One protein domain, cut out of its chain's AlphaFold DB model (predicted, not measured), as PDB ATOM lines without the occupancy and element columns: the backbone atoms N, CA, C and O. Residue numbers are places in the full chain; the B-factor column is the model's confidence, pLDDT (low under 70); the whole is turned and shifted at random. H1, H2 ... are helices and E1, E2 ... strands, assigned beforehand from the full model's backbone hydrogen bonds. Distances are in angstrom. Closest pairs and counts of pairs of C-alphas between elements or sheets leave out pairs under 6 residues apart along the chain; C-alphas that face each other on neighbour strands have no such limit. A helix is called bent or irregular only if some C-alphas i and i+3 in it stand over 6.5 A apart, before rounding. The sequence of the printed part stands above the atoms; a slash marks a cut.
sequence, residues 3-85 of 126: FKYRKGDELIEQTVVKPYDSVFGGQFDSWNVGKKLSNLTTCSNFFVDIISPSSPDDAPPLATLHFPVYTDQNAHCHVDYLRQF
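AT A GLANCE: This is residues 3 to 85 of the 126 residues of the protein "Xylosyltransferase sqv-6" of Caenorhabditis elegans (UniProt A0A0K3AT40). Two strand hairpins, E1 with E2 and E3 with E4, join side by side into one strongly twisted antiparallel sheet; H4 lies beyond it at one end of the longest axis, and the loop of residues 52 to 62 is at the other end. Between the two hairpins along the chain, a winding stretch with three short helices, H1, H2 and H3, passes along the sheet, and of these three H2 grazes it. The 83 residues printed have four named helices and four named strands, in the order E1 E2 H1 H2 H3 E3 E4 H4, and the sheet's order is E2 E1 E3 E4. The class is mixed, helices and strands. The whole is only just loose, close to compact, with a radius of gyration of the C-alphas of 14.3 A, and it is elongated, spanning 41 by 25 by 24 A.

IN THESE COORDINATES: E1, residues 3 to 7, begins with C-alpha 3 at (280.530, 402.059, 590.549) and is 13.3 A long. E2, residues 10 to 16, is 18.4 A long. H1, residues 19 to 22, H2, residues 26 to 29, and H3, residues 33 to 36, measure 5.6 A, 4.7 A and 5.2 A. E3, residues 45 to 51, is 19.0 A long and begins at (271.700, 388.556, 590.117). E4, residues 63 to 68, is 16.2 A long. H4, residues 72 to 82, is 15.3 A long and ends at (259.501, 385.521, 598.072); it is irregular, with C-alphas 73 and 76 8.5 A apart.

HOW THE PARTS SIT: E1 and E2 form an antiparallel hairpin at 163 degrees, with N 5 and O 13 2.8 A apart, within hydrogen-bond range. E1 and E3, the inner strands, are antiparallel neighbours at 159 degrees, with N 6 and O 47 at 2.8 A. E3 and E4 form the other hairpin, antiparallel at 160 degrees, with N 50 and O 63 at 2.8 A. H2 is only just on the sheet, with 5 pairs of C-alphas within 10 A, and only grazes it with residues 27 to 28. H1 is close to H2 but not clearly touching; their closest C-alphas, those of Asp 21 and Gln 27, are 5.5 A apart. H2 and H3 meet only through their link. H1, H3 and H4 are not on the sheet, and H4 is apart from E1, E2 and E3. In H4, 4 of 7 O i to N i+4 pairs are within range; H1, H2 and H3 are too short for such a pair.

THE WHOLE: The two C-alphas farthest apart, those of Ser 54 and His 76, are 41.0 A apart. The printed part has no cut. The link from E3 to E4, 11 residues, is long, and that from H3 to E3, 8 residues, is short. The mean pLDDT of the printed part is 75.5, and residues 19 to 41 and 56 to 58 are under 70.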
ATOM      1  N   PHE A   3     281.610 403.038 590.504       83.75
ATOM      2  CA  PHE A   3     280.530 402.059 590.549       83.75
ATOM      3  C   PHE A   3     280.854 400.988 589.508       83.75
ATOM      4  O   PHE A   3     280.995 401.317 588.328       83.75
ATOM      5  N   LYS A   4     281.018 399.734 589.938       85.44
ATOM      6  CA  LYS A   4     281.175 398.570 589.051       85.44
ATOM      7  C   LYS A   4     279.865 397.784 589.044       85.44
ATOM      8  O   LYS A   4     279.459 397.240 590.067       85.44
ATOM      9  N   TYR A   5     279.212 397.740 587.893       83.12
ATOM     10  CA  TYR A   5     277.964 397.022 587.668       83.12
ATOM     11  C   TYR A   5     278.272 395.615 587.171       83.12
ATOM     12  O   TYR A   5     278.949 395.453 586.151       83.12
ATOM     13  N   ARG A   6     277.767 394.597 587.865       84.88
ATOM     14  CA  ARG A   6     278.017 393.190 587.542       84.88
ATOM     15  C   ARG A   6     276.737 392.374 587.442       84.88
ATOM     16  O   ARG A   6     275.754 392.663 588.125       84.88
ATOM     17  N   LYS A   7     276.782 391.319 586.631       83.81
ATOM     18  CA  LYS A   7     275.782 390.248 586.577       83.81
ATOM     19  C   LYS A   7     276.456 388.946 586.994       83.81
ATOM     20  O   LYS A   7     277.260 388.396 586.248       83.81
ATOM     21  N   GLY A   8     276.158 388.466 588.199       82.31
ATOM     22  CA  GLY A   8     277.019 387.464 588.836       82.31
ATOM     23  C   GLY A   8     278.457 387.990 588.909       82.31
ATOM     24  O   GLY A   8     278.670 389.107 589.375       82.31
ATOM     25  N   ASP A   9     279.418 387.234 588.386       83.81
ATOM     26  CA  ASP A   9     280.836 387.625 588.365       83.81
ATOM     27  C   ASP A   9     281.233 388.446 587.124       83.81
ATOM     28  O   ASP A   9     282.336 388.986 587.056       83.81
ATOM     29  N   GLU A  10     280.338 388.583 586.142       85.12
ATOM     30  CA  GLU A  10     280.604 389.307 584.899       85.12
ATOM     31  C   GLU A  10     280.505 390.823 585.111       85.12
ATOM     32  O   GLU A  10     279.462 391.329 585.533       85.12
ATOM     33  N   LEU A  11     281.567 391.564 584.778       84.62
ATOM     34  CA  LEU A  11     281.546 393.027 584.743       84.62
ATOM     35  C   LEU A  11     280.816 393.519 583.495       84.62
ATOM     36  O   LEU A  11     281.274 393.311 582.376       84.62
ATOM     37  N   ILE A  12     279.711 394.228 583.705       81.31
ATOM     38  CA  ILE A  12     278.922 394.834 582.631       81.31
ATOM     39  C   ILE A  12     279.444 396.233 582.317       81.31
ATOM     40  O   ILE A  12     279.549 396.624 581.157       81.31
ATOM     41  N   GLU A  13     279.721 397.019 583.356       80.94
ATOM     42  CA  GLU A  13     280.062 398.428 583.204       80.94
ATOM     43  C   GLU A  13     280.785 398.960 584.437       80.94
ATOM     44  O   GLU A  13     280.553 398.516 585.561       80.94
ATOM     45  N   GLN A  14     281.626 399.966 584.225       83.50
ATOM     46  CA  GLN A  14     282.232 400.744 585.289       83.50
ATOM     47  C   GLN A  14     282.028 402.231 585.016       83.50
ATOM     48  O   GLN A  14     282.286 402.713 583.912       83.50
ATOM     49  N   THR A  15     281.599 402.975 586.031       79.56
ATOM     50  CA  THR A  15     281.335 404.410 585.902       79.56
ATOM     51  C   THR A  15     281.885 405.176 587.096       79.56
ATOM     52  O   THR A  15     281.810 404.727 588.240       79.56
ATOM     53  N   VAL A  16     282.438 406.360 586.839       80.56
ATOM     54  CA  VAL A  16     282.853 407.290 587.893       80.56
ATOM     55  C   VAL A  16     281.678 408.205 588.224       80.56
ATOM     56  O   VAL A  16     281.290 409.044 587.415       80.56
ATOM     57  N   VAL A  17     281.127 408.054 589.425       73.31
ATOM     58  CA  VAL A  17     280.029 408.880 589.938       73.31
ATOM     59  C   VAL A  17     280.607 410.095 590.657       73.31
ATOM     60  O   VAL A  17     281.446 409.965 591.567       73.31
ATOM     61  N   LYS A  18     280.158 411.285 590.246       71.62
ATOM     62  CA  LYS A  18     280.551 412.550 590.872       71.62
ATOM     63  C   LYS A  18     279.927 412.661 592.270       71.62
ATOM     64  O   LYS A  18     278.813 412.187 592.475       71.62
ATOM     65  N   PRO A  19     280.598 413.313 593.236       63.69
ATOM     66  CA  PRO A  19     280.093 413.414 594.606       63.69
ATOM     67  C   PRO A  19     278.686 414.026 594.708       63.69
ATOM     68  O   PRO A  19     277.875 413.554 595.495       63.69
ATOM     69  N   TYR A  20     278.371 415.028 593.882       60.22
ATOM     70  CA  TYR A  20     277.078 415.723 593.917       60.22
ATOM     71  C   TYR A  20     275.895 414.876 593.425       60.22
ATOM     72  O   TYR A  20     274.789 415.033 593.937       60.22
ATOM     73  N   ASP A  21     276.128 413.927 592.517       57.12
ATOM     74  CA  ASP A  21     275.071 413.050 591.992       57.12
ATOM     75  C   ASP A  21     274.658 411.975 593.008       57.12
ATOM     76  O   ASP A  21     273.604 411.365 592.858       57.12
ATOM     77  N   SER A  22     275.456 411.776 594.071       53.69
ATOM     78  CA  SER A  22     275.161 410.821 595.148       53.69
ATOM     79  C   SER A  22     274.094 411.291 596.143       53.69
ATOM     80  O   SER A  22     273.474 410.462 596.809       53.69
ATOM     81  N   VAL A  23     273.870 412.609 596.237       53.91
ATOM     82  CA  VAL A  23     272.966 413.244 597.219       53.91
ATOM     83  C   VAL A  23     271.502 413.204 596.767       53.91
ATOM     84  O   VAL A  23     270.602 413.183 597.600       53.91
ATOM     85  N   PHE A  24     271.254 413.152 595.456       56.06
ATOM     86  CA  PHE A  24     269.908 413.226 594.877       56.06
ATOM     87  C   PHE A  24     269.400 411.890 594.310       56.06
ATOM     88  O   PHE A  24     268.384 411.868 593.628       56.06
ATOM     89  N   GLY A  25     270.104 410.776 594.542       54.72
ATOM     90  CA  GLY A  25     269.725 409.463 593.996       54.72
ATOM     91  C   GLY A  25     270.002 409.293 592.494       54.72
ATOM     92  O   GLY A  25     269.864 408.189 591.965       54.72
ATOM     93  N   GLY A  26     270.459 410.350 591.810       58.06
ATOM     94  CA  GLY A  26     270.783 410.358 590.381       58.06
ATOM     95  C   GLY A  26     271.912 409.399 589.990       58.06
ATOM     96  O   GLY A  26     272.041 409.041 588.815       58.06
ATOM     97  N   GLN A  27     272.696 408.911 590.963       58.88
ATOM     98  CA  GLN A  27     273.732 407.908 590.707       58.88
ATOM     99  C   GLN A  27     273.175 406.603 590.114       58.88
ATOM    100  O   GLN A  27     273.873 405.957 589.336       58.88
ATOM    101  N   PHE A  28     271.926 406.247 590.434       55.81
ATOM    102  CA  PHE A  28     271.248 405.069 589.886       55.81
ATOM    103  C   PHE A  28     270.367 405.403 588.678       55.81
ATOM    104  O   PHE A  28     270.060 404.510 587.901       55.81
ATOM    105  N   ASP A  29     270.009 406.676 588.494       51.41
ATOM    106  CA  ASP A  29     269.159 407.157 587.396       51.41
ATOM    107  C   ASP A  29     269.921 407.187 586.055       51.41
ATOM    108  O   ASP A  29     269.373 406.928 584.984       51.41
ATOM    109  N   SER A  30     271.243 407.417 586.111       53.66
ATOM    110  CA  SER A  30     272.127 407.325 584.935       53.66
ATOM    111  C   SER A  30     272.336 405.890 584.440       53.66
ATOM    112  O   SER A  30     272.569 405.661 583.246       53.66
ATOM    113  N   TRP A  31     272.206 404.905 585.334       56.94
ATOM    114  CA  TRP A  31     272.098 403.516 584.930       56.94
ATOM    115  C   TRP A  31     270.666 403.353 584.438       56.94
ATOM    116  O   TRP A  31     269.744 403.215 585.224       56.94
ATOM    117  N   ASN A  32     270.444 403.443 583.124       62.59
ATOM    118  CA  ASN A  32     269.134 403.175 582.528       62.59
ATOM    119  C   ASN A  32     268.820 401.674 582.667       62.59
ATOM    120  O   ASN A  32     268.910 400.899 581.708       62.59
ATOM    121  N   VAL A  33     268.528 401.273 583.907       58.53
ATOM    122  CA  VAL A  33     268.355 399.903 584.375       58.53
ATOM    123  C   VAL A  33     267.252 399.256 583.553       58.53
ATOM    124  O   VAL A  33     267.456 398.194 582.983       58.53
ATOM    125  N   GLY A  34     266.137 399.961 583.347       57.53
ATOM    126  CA  GLY A  34     265.039 399.490 582.503       57.53
ATOM    127  C   GLY A  34     265.477 399.112 581.083       57.53
ATOM    128  O   GLY A  34     265.127 398.037 580.603       57.53
ATOM    129  N   LYS A  35     266.304 399.930 580.415       61.97
ATOM    130  CA  LYS A  35     266.778 399.627 579.053       61.97
ATOM    131  C   LYS A  35     267.815 398.506 579.033       61.97
ATOM    132  O   LYS A  35     267.753 397.650 578.153       61.97
ATOM    133  N   LYS A  36     268.761 398.487 579.977       63.59
ATOM    134  CA  LYS A  36     269.845 397.484 580.006       63.59
ATOM    135  C   LYS A  36     269.381 396.117 580.516       63.59
ATOM    136  O   LYS A  36     269.985 395.108 580.170       63.59
ATOM    137  N   LEU A  37     268.294 396.078 581.284       64.19
ATOM    138  CA  LEU A  37     267.709 394.855 581.838       64.19
ATOM    139  C   LEU A  37     266.487 394.348 581.048       64.19
ATOM    140  O   LEU A  37     265.891 393.337 581.409       64.19
ATOM    141  N   SER A  38     266.150 395.009 579.935       56.06
ATOM    142  CA  SER A  38     264.947 394.753 579.121       56.06
ATOM    143  C   SER A  38     264.870 393.373 578.447       56.06
ATOM    144  O   SER A  38     263.822 393.024 577.919       56.06
ATOM    145  N   ASN A  39     265.933 392.563 578.491       62.31
ATOM    146  CA  ASN A  39     265.979 391.218 577.899       62.31
ATOM    147  C   ASN A  39     266.406 390.135 578.903       62.31
ATOM    148  O   ASN A  39     267.105 389.175 578.569       62.31
ATOM    149  N   LEU A  40     266.009 390.284 580.166       66.81
ATOM    150  CA  LEU A  40     266.245 389.259 581.175       66.81
ATOM    151  C   LEU A  40     265.185 388.165 581.121       66.81
ATOM    152  O   LEU A  40     264.074 388.321 581.615       66.81
ATOM    153  N   THR A  41     265.574 387.024 580.564       67.94
ATOM    154  CA  THR A  41     264.799 385.774 580.586       67.94
ATOM    155  C   THR A  41     265.241 384.822 581.702       67.94
ATOM    156  O   THR A  41     264.654 383.763 581.886       67.94
ATOM    157  N   THR A  42     266.293 385.176 582.448       71.56
ATOM    158  CA  THR A  42     266.949 384.313 583.448       71.56
ATOM    159  C   THR A  42     266.962 384.960 584.834       71.56
ATOM    160  O   THR A  42     266.897 386.188 584.944       71.56
ATOM    161  N   CYS A  43     267.091 384.146 585.892       77.75
ATOM    162  CA  CYS A  43     267.232 384.581 587.291       77.75
ATOM    163  C   CYS A  43     268.619 385.184 587.563       77.75
ATOM    164  O   CYS A  43     269.445 384.624 588.281       77.75
ATOM    165  N   SER A  44     268.910 386.301 586.911       77.62
ATOM    166  CA  SER A  44     270.212 386.951 586.986       77.62
ATOM    167  C   SER A  44     270.310 387.827 588.232       77.62
ATOM    168  O   SER A  44     269.443 388.664 588.470       77.62
ATOM    169  N   ASN A  45     271.392 387.674 588.995       78.94
ATOM    170  CA  ASN A  45     271.700 388.556 590.117       78.94
ATOM    171  C   ASN A  45     272.525 389.748 589.637       78.94
ATOM    172  O   ASN A  45     273.597 389.553 589.058       78.94
ATOM    173  N   PHE A  46     272.043 390.960 589.909       82.38
ATOM    174  CA  PHE A  46     272.765 392.188 589.602       82.38
ATOM    175  C   PHE A  46     273.390 392.775 590.850       82.38
ATOM    176  O   PHE A  46     272.747 392.873 591.895       82.38
ATOM    177  N   PHE A  47     274.643 393.187 590.721       85.69
ATOM    178  CA  PHE A  47     275.408 393.774 591.804       85.69
ATOM    179  C   PHE A  47     275.984 395.114 591.381       85.69
ATOM    180  O   PHE A  47     276.373 395.300 590.227       85.69
ATOM    181  N   VAL A  48     276.058 396.035 592.332       85.12
ATOM    182  CA  VAL A  48     276.784 397.293 592.180       85.12
ATOM    183  C   VAL A  48     277.798 397.387 593.297       85.12
ATOM    184  O   VAL A  48     277.437 397.562 594.460       85.12
ATOM    185  N   ASP A  49     279.064 397.269 592.928       87.25
ATOM    186  CA  ASP A  49     280.180 397.459 593.840       87.25
ATOM    187  C   ASP A  49     280.595 398.925 593.850       87.25
ATOM    188  O   ASP A  49     280.886 399.522 592.808       87.25
ATOM    189  N   ILE A  50     280.651 399.498 595.045       85.88
ATOM    190  CA  ILE A  50     281.087 400.869 595.275       85.88
ATOM    191  C   ILE A  50     282.556 400.826 595.677       85.88
ATOM    192  O   ILE A  50     282.905 400.314 596.736       85.88
ATOM    193  N   ILE A  51     283.426 401.377 594.841       87.44
ATOM    194  CA  ILE A  51     284.876 401.347 595.021       87.44
ATOM    195  C   ILE A  51     285.400 402.748 595.319       87.44
ATOM    196  O   ILE A  51     284.960 403.758 594.744       87.44
ATOM    197  N   SER A  52     286.363 402.799 596.241       82.69
ATOM    198  CA  SER A  52     287.072 404.029 596.559       82.69
ATOM    199  C   SER A  52     287.858 404.520 595.338       82.69
ATOM    200  O   SER A  52     288.623 403.755 594.752       82.69
ATOM    201  N   PRO A  53     287.763 405.808 594.973       78.25
ATOM    202  CA  PRO A  53     288.553 406.358 593.873       78.25
ATOM    203  C   PRO A  53     290.068 406.339 594.142       78.25
ATOM    204  O   PRO A  53     290.844 406.505 593.209       78.25
ATOM    205  N   SER A  54     290.500 406.140 595.393       78.25
ATOM    206  CA  SER A  54     291.916 406.102 595.775       78.25
ATOM    207  C   SER A  54     292.640 404.803 595.401       78.25
ATOM    208  O   SER A  54     293.866 404.780 595.432       78.25
ATOM    209  N   SER A  55     291.918 403.723 595.084       70.25
ATOM    210  CA  SER A  55     292.505 402.443 594.665       70.25
ATOM    211  C   SER A  55     291.479 401.650 593.831       70.25
ATOM    212  O   SER A  55     290.678 400.897 594.378       70.25
ATOM    213  N   PRO A  56     291.417 401.886 592.509       68.56
ATOM    214  CA  PRO A  56     290.338 401.384 591.648       68.56
ATOM    215  C   PRO A  56     290.436 399.897 591.264       68.56
ATOM    216  O   PRO A  56     289.401 399.266 591.005       68.56
ATOM    217  N   ASP A  57     291.652 399.349 591.213       69.38
ATOM    218  CA  ASP A  57     291.910 398.068 590.541       69.38
ATOM    219  C   ASP A  57     292.034 396.873 591.502       69.38
ATOM    220  O   ASP A  57     291.603 395.787 591.132       69.38
ATOM    221  N   ASP A  58     292.465 397.083 592.756       68.31
ATOM    222  CA  ASP A  58     292.691 396.005 593.743       68.31
ATOM    223  C   ASP A  58     292.050 396.249 595.126       68.31
ATOM    224  O   ASP A  58     292.234 395.457 596.054       68.31
ATOM    225  N   ALA A  59     291.295 397.337 595.312       74.44
ATOM    226  CA  ALA A  59     290.627 397.567 596.590       74.44
ATOM    227  C   ALA A  59     289.349 396.725 596.723       74.44
ATOM    228  O   ALA A  59     288.554 396.665 595.777       74.44
ATOM    229  N   PRO A  60     289.087 396.147 597.912       83.94
ATOM    230  CA  PRO A  60     287.789 395.557 598.191       83.94
ATOM    231  C   PRO A  60     286.689 396.627 598.067       83.94
ATOM    232  O   PRO A  60     286.924 397.798 598.396       83.94
ATOM    233  N   PRO A  61     285.486 396.252 597.597       87.50
ATOM    234  CA  PRO A  61     284.376 397.184 597.516       87.50
ATOM    235  C   PRO A  61     284.030 397.719 598.909       87.50
ATOM    236  O   PRO A  61     283.955 396.973 599.881       87.50
ATOM    237  N   LEU A  62     283.799 399.030 598.994       88.31
ATOM    238  CA  LEU A  62     283.327 399.704 600.206       88.31
ATOM    239  C   LEU A  62     281.918 399.231 600.580       88.31
ATOM    240  O   LEU A  62     281.573 399.158 601.755       88.31
ATOM    241  N   ALA A  63     281.105 398.939 599.566       86.31
ATOM    242  CA  ALA A  63     279.789 398.345 599.700       86.31
ATOM    243  C   ALA A  63     279.417 397.617 598.408       86.31
ATOM    244  O   ALA A  63     279.809 398.040 597.318       86.31
ATOM    245  N   THR A  64     278.606 396.572 598.540       87.12
ATOM    246  CA  THR A  64     277.992 395.869 597.415       87.12
ATOM    247  C   THR A  64     276.484 395.939 597.575       87.12
ATOM    248  O   THR A  64     275.931 395.478 598.574       87.12
ATOM    249  N   LEU A  65     275.818 396.530 596.591       84.31
ATOM    250  CA  LEU A  65     274.364 396.567 596.510       84.31
ATOM    251  C   LEU A  65     273.894 395.418 595.629       84.31
ATOM    252  O   LEU A  65     274.415 395.228 594.531       84.31
ATOM    253  N   HIS A  66     272.905 394.666 596.100       84.75
ATOM    254  CA  HIS A  66     272.274 393.591 595.340       84.75
ATOM    255  C   HIS A  66     270.906 394.052 594.845       84.75
ATOM    256  O   HIS A  66     270.055 394.460 595.636       84.75
ATOM    257  N   PHE A  67     270.711 393.991 593.531       77.06
ATOM    258  CA  PHE A  67     269.470 394.349 592.861       77.06
ATOM    259  C   PHE A  67     268.856 393.091 592.246       77.06
ATOM    260  O   PHE A  67     269.254 392.673 591.153       77.06
ATOM    261  N   PRO A  68     267.896 392.451 592.927       75.44
ATOM    262  CA  PRO A  68     267.113 391.410 592.296       75.44
ATOM    263  C   PRO A  68     266.180 392.043 591.255       75.44
ATOM    264  O   PRO A  68     265.409 392.949 591.572       75.44
ATOM    265  N   VAL A  69     266.269 391.589 590.004       75.88
ATOM    266  CA  VAL A  69     265.492 392.152 588.892       75.88
ATOM    267  C   VAL A  69     264.552 391.095 588.347       75.88
ATOM    268  O   VAL A  69     264.973 390.006 587.944       75.88
ATOM    269  N   TYR A  70     263.277 391.459 588.300       77.94
ATOM    270  CA  TYR A  70     262.202 390.584 587.872       77.94
ATOM    271  C   TYR A  70     261.428 391.215 586.714       77.94
ATOM    272  O   TYR A  70     261.208 392.424 586.680       77.94
ATOM    273  N   THR A  71     261.042 390.375 585.767       76.31
ATOM    274  CA  THR A  71     260.274 390.663 584.560       76.31
ATOM    275  C   THR A  71     259.175 389.608 584.430       76.31
ATOM    276  O   THR A  71     259.224 388.557 585.078       76.31
ATOM    277  N   ASP A  72     258.201 389.831 583.550       79.88
ATOM    278  CA  ASP A  72     257.149 388.837 583.287       79.88
ATOM    279  C   ASP A  72     257.726 387.512 582.753       79.88
ATOM    280  O   ASP A  72     257.174 386.435 582.974       79.88
ATOM    281  N   GLN A  73     258.882 387.572 582.088       80.81
ATOM    282  CA  GLN A  73     259.572 386.426 581.497       80.81
ATOM    283  C   GLN A  73     260.323 385.584 582.538       80.81
ATOM    284  O   GLN A  73     260.665 384.435 582.254       80.81
ATOM    285  N   ASN A  74     260.584 386.119 583.735       80.25
ATOM    286  CA  ASN A  74     261.319 385.427 584.794       80.25
ATOM    287  C   ASN A  74     260.563 385.410 586.142       80.25
ATOM    288  O   ASN A  74     261.169 385.252 587.200       80.25
ATOM    289  N   ALA A  75     259.228 385.495 586.106       83.69
ATOM    290  CA  ALA A  75     258.367 385.559 587.293       83.69
ATOM    291  C   ALA A  75     258.626 384.444 588.329       83.69
ATOM    292  O   ALA A  75     258.509 384.673 589.531       83.69
ATOM    293  N   HIS A  76     259.038 383.249 587.889       86.75
ATOM    294  CA  HIS A  76     259.412 382.153 588.788       86.75
ATOM    295  C   HIS A  76     260.562 382.530 589.743       86.75
ATOM    296  O   HIS A  76     260.500 382.195 590.922       86.75
ATOM    297  N   CYS A  77     261.548 383.309 589.283       86.00
ATOM    298  CA  CYS A  77     262.654 383.798 590.109       86.00
ATOM    299  C   CYS A  77     262.153 384.691 591.251       86.00
ATOM    300  O   CYS A  77     262.661 384.631 592.369       86.00
ATOM    301  N   HIS A  78     261.143 385.519 590.966       85.88
ATOM    302  CA  HIS A  78     260.520 386.378 591.967       85.88
ATOM    303  C   HIS A  78     259.787 385.551 593.020       85.88
ATOM    304  O   HIS A  78     259.958 385.768 594.219       85.88
ATOM    305  N   VAL A  79     259.012 384.561 592.570       87.56
ATOM    306  CA  VAL A  79     258.297 383.637 593.456       87.56
ATOM    307  C   VAL A  79     259.270 382.882 594.364       87.56
ATOM    308  O   VAL A  79     259.022 382.781 595.566       87.56
ATOM    309  N   ASP A  80     260.391 382.396 593.831       87.81
ATOM    310  CA  ASP A  80     261.396 381.673 594.616       87.81
ATOM    311  C   ASP A  80     262.109 382.564 595.641       87.81
ATOM    312  O   ASP A  80     262.384 382.114 596.754       87.81
ATOM    313  N   TYR A  81     262.345 383.841 595.323       85.50
ATOM    314  CA  TYR A  81     262.840 384.810 596.302       85.50
ATOM    315  C   TYR A  81     261.824 385.059 597.422       85.50
ATOM    316  O   TYR A  81     262.171 384.976 598.601       85.50
ATOM    317  N   LEU A  82     260.556 385.305 597.077       88.06
ATOM    318  CA  LEU A  82     259.501 385.521 598.072       88.06
ATOM    319  C   LEU A  82     259.349 384.320 599.011       88.06
ATOM    320  O   LEU A  82     259.145 384.508 600.208       88.06
ATOM    321  N   ARG A  83     259.521 383.095 598.507       90.94
ATOM    322  CA  ARG A  83     259.455 381.862 599.310       90.94
ATOM    323  C   ARG A  83     260.511 381.757 600.413       90.94
ATOM    324  O   ARG A  83     260.337 380.952 601.324       90.94
ATOM    325  N   GLN A  84     261.583 382.547 600.360       90.44
ATOM    326  CA  GLN A  84     262.582 382.591 601.435       90.44
ATOM    327  C   GLN A  84     262.062 383.324 602.678       90.44
ATOM    328  O   GLN A  84     262.499 383.037 603.789       90.44
ATOM    329  N   PHE A  85     261.118 384.251 602.495       91.44
ATOM    330  CA  PHE A  85     260.582 385.104 603.560       91.44
ATOM    331  C   PHE A  85     259.126 384.782 603.892       91.44
ATOM    332  O   PHE A  85     258.680 384.975 605.022       91.44
TER     333      PHE A  85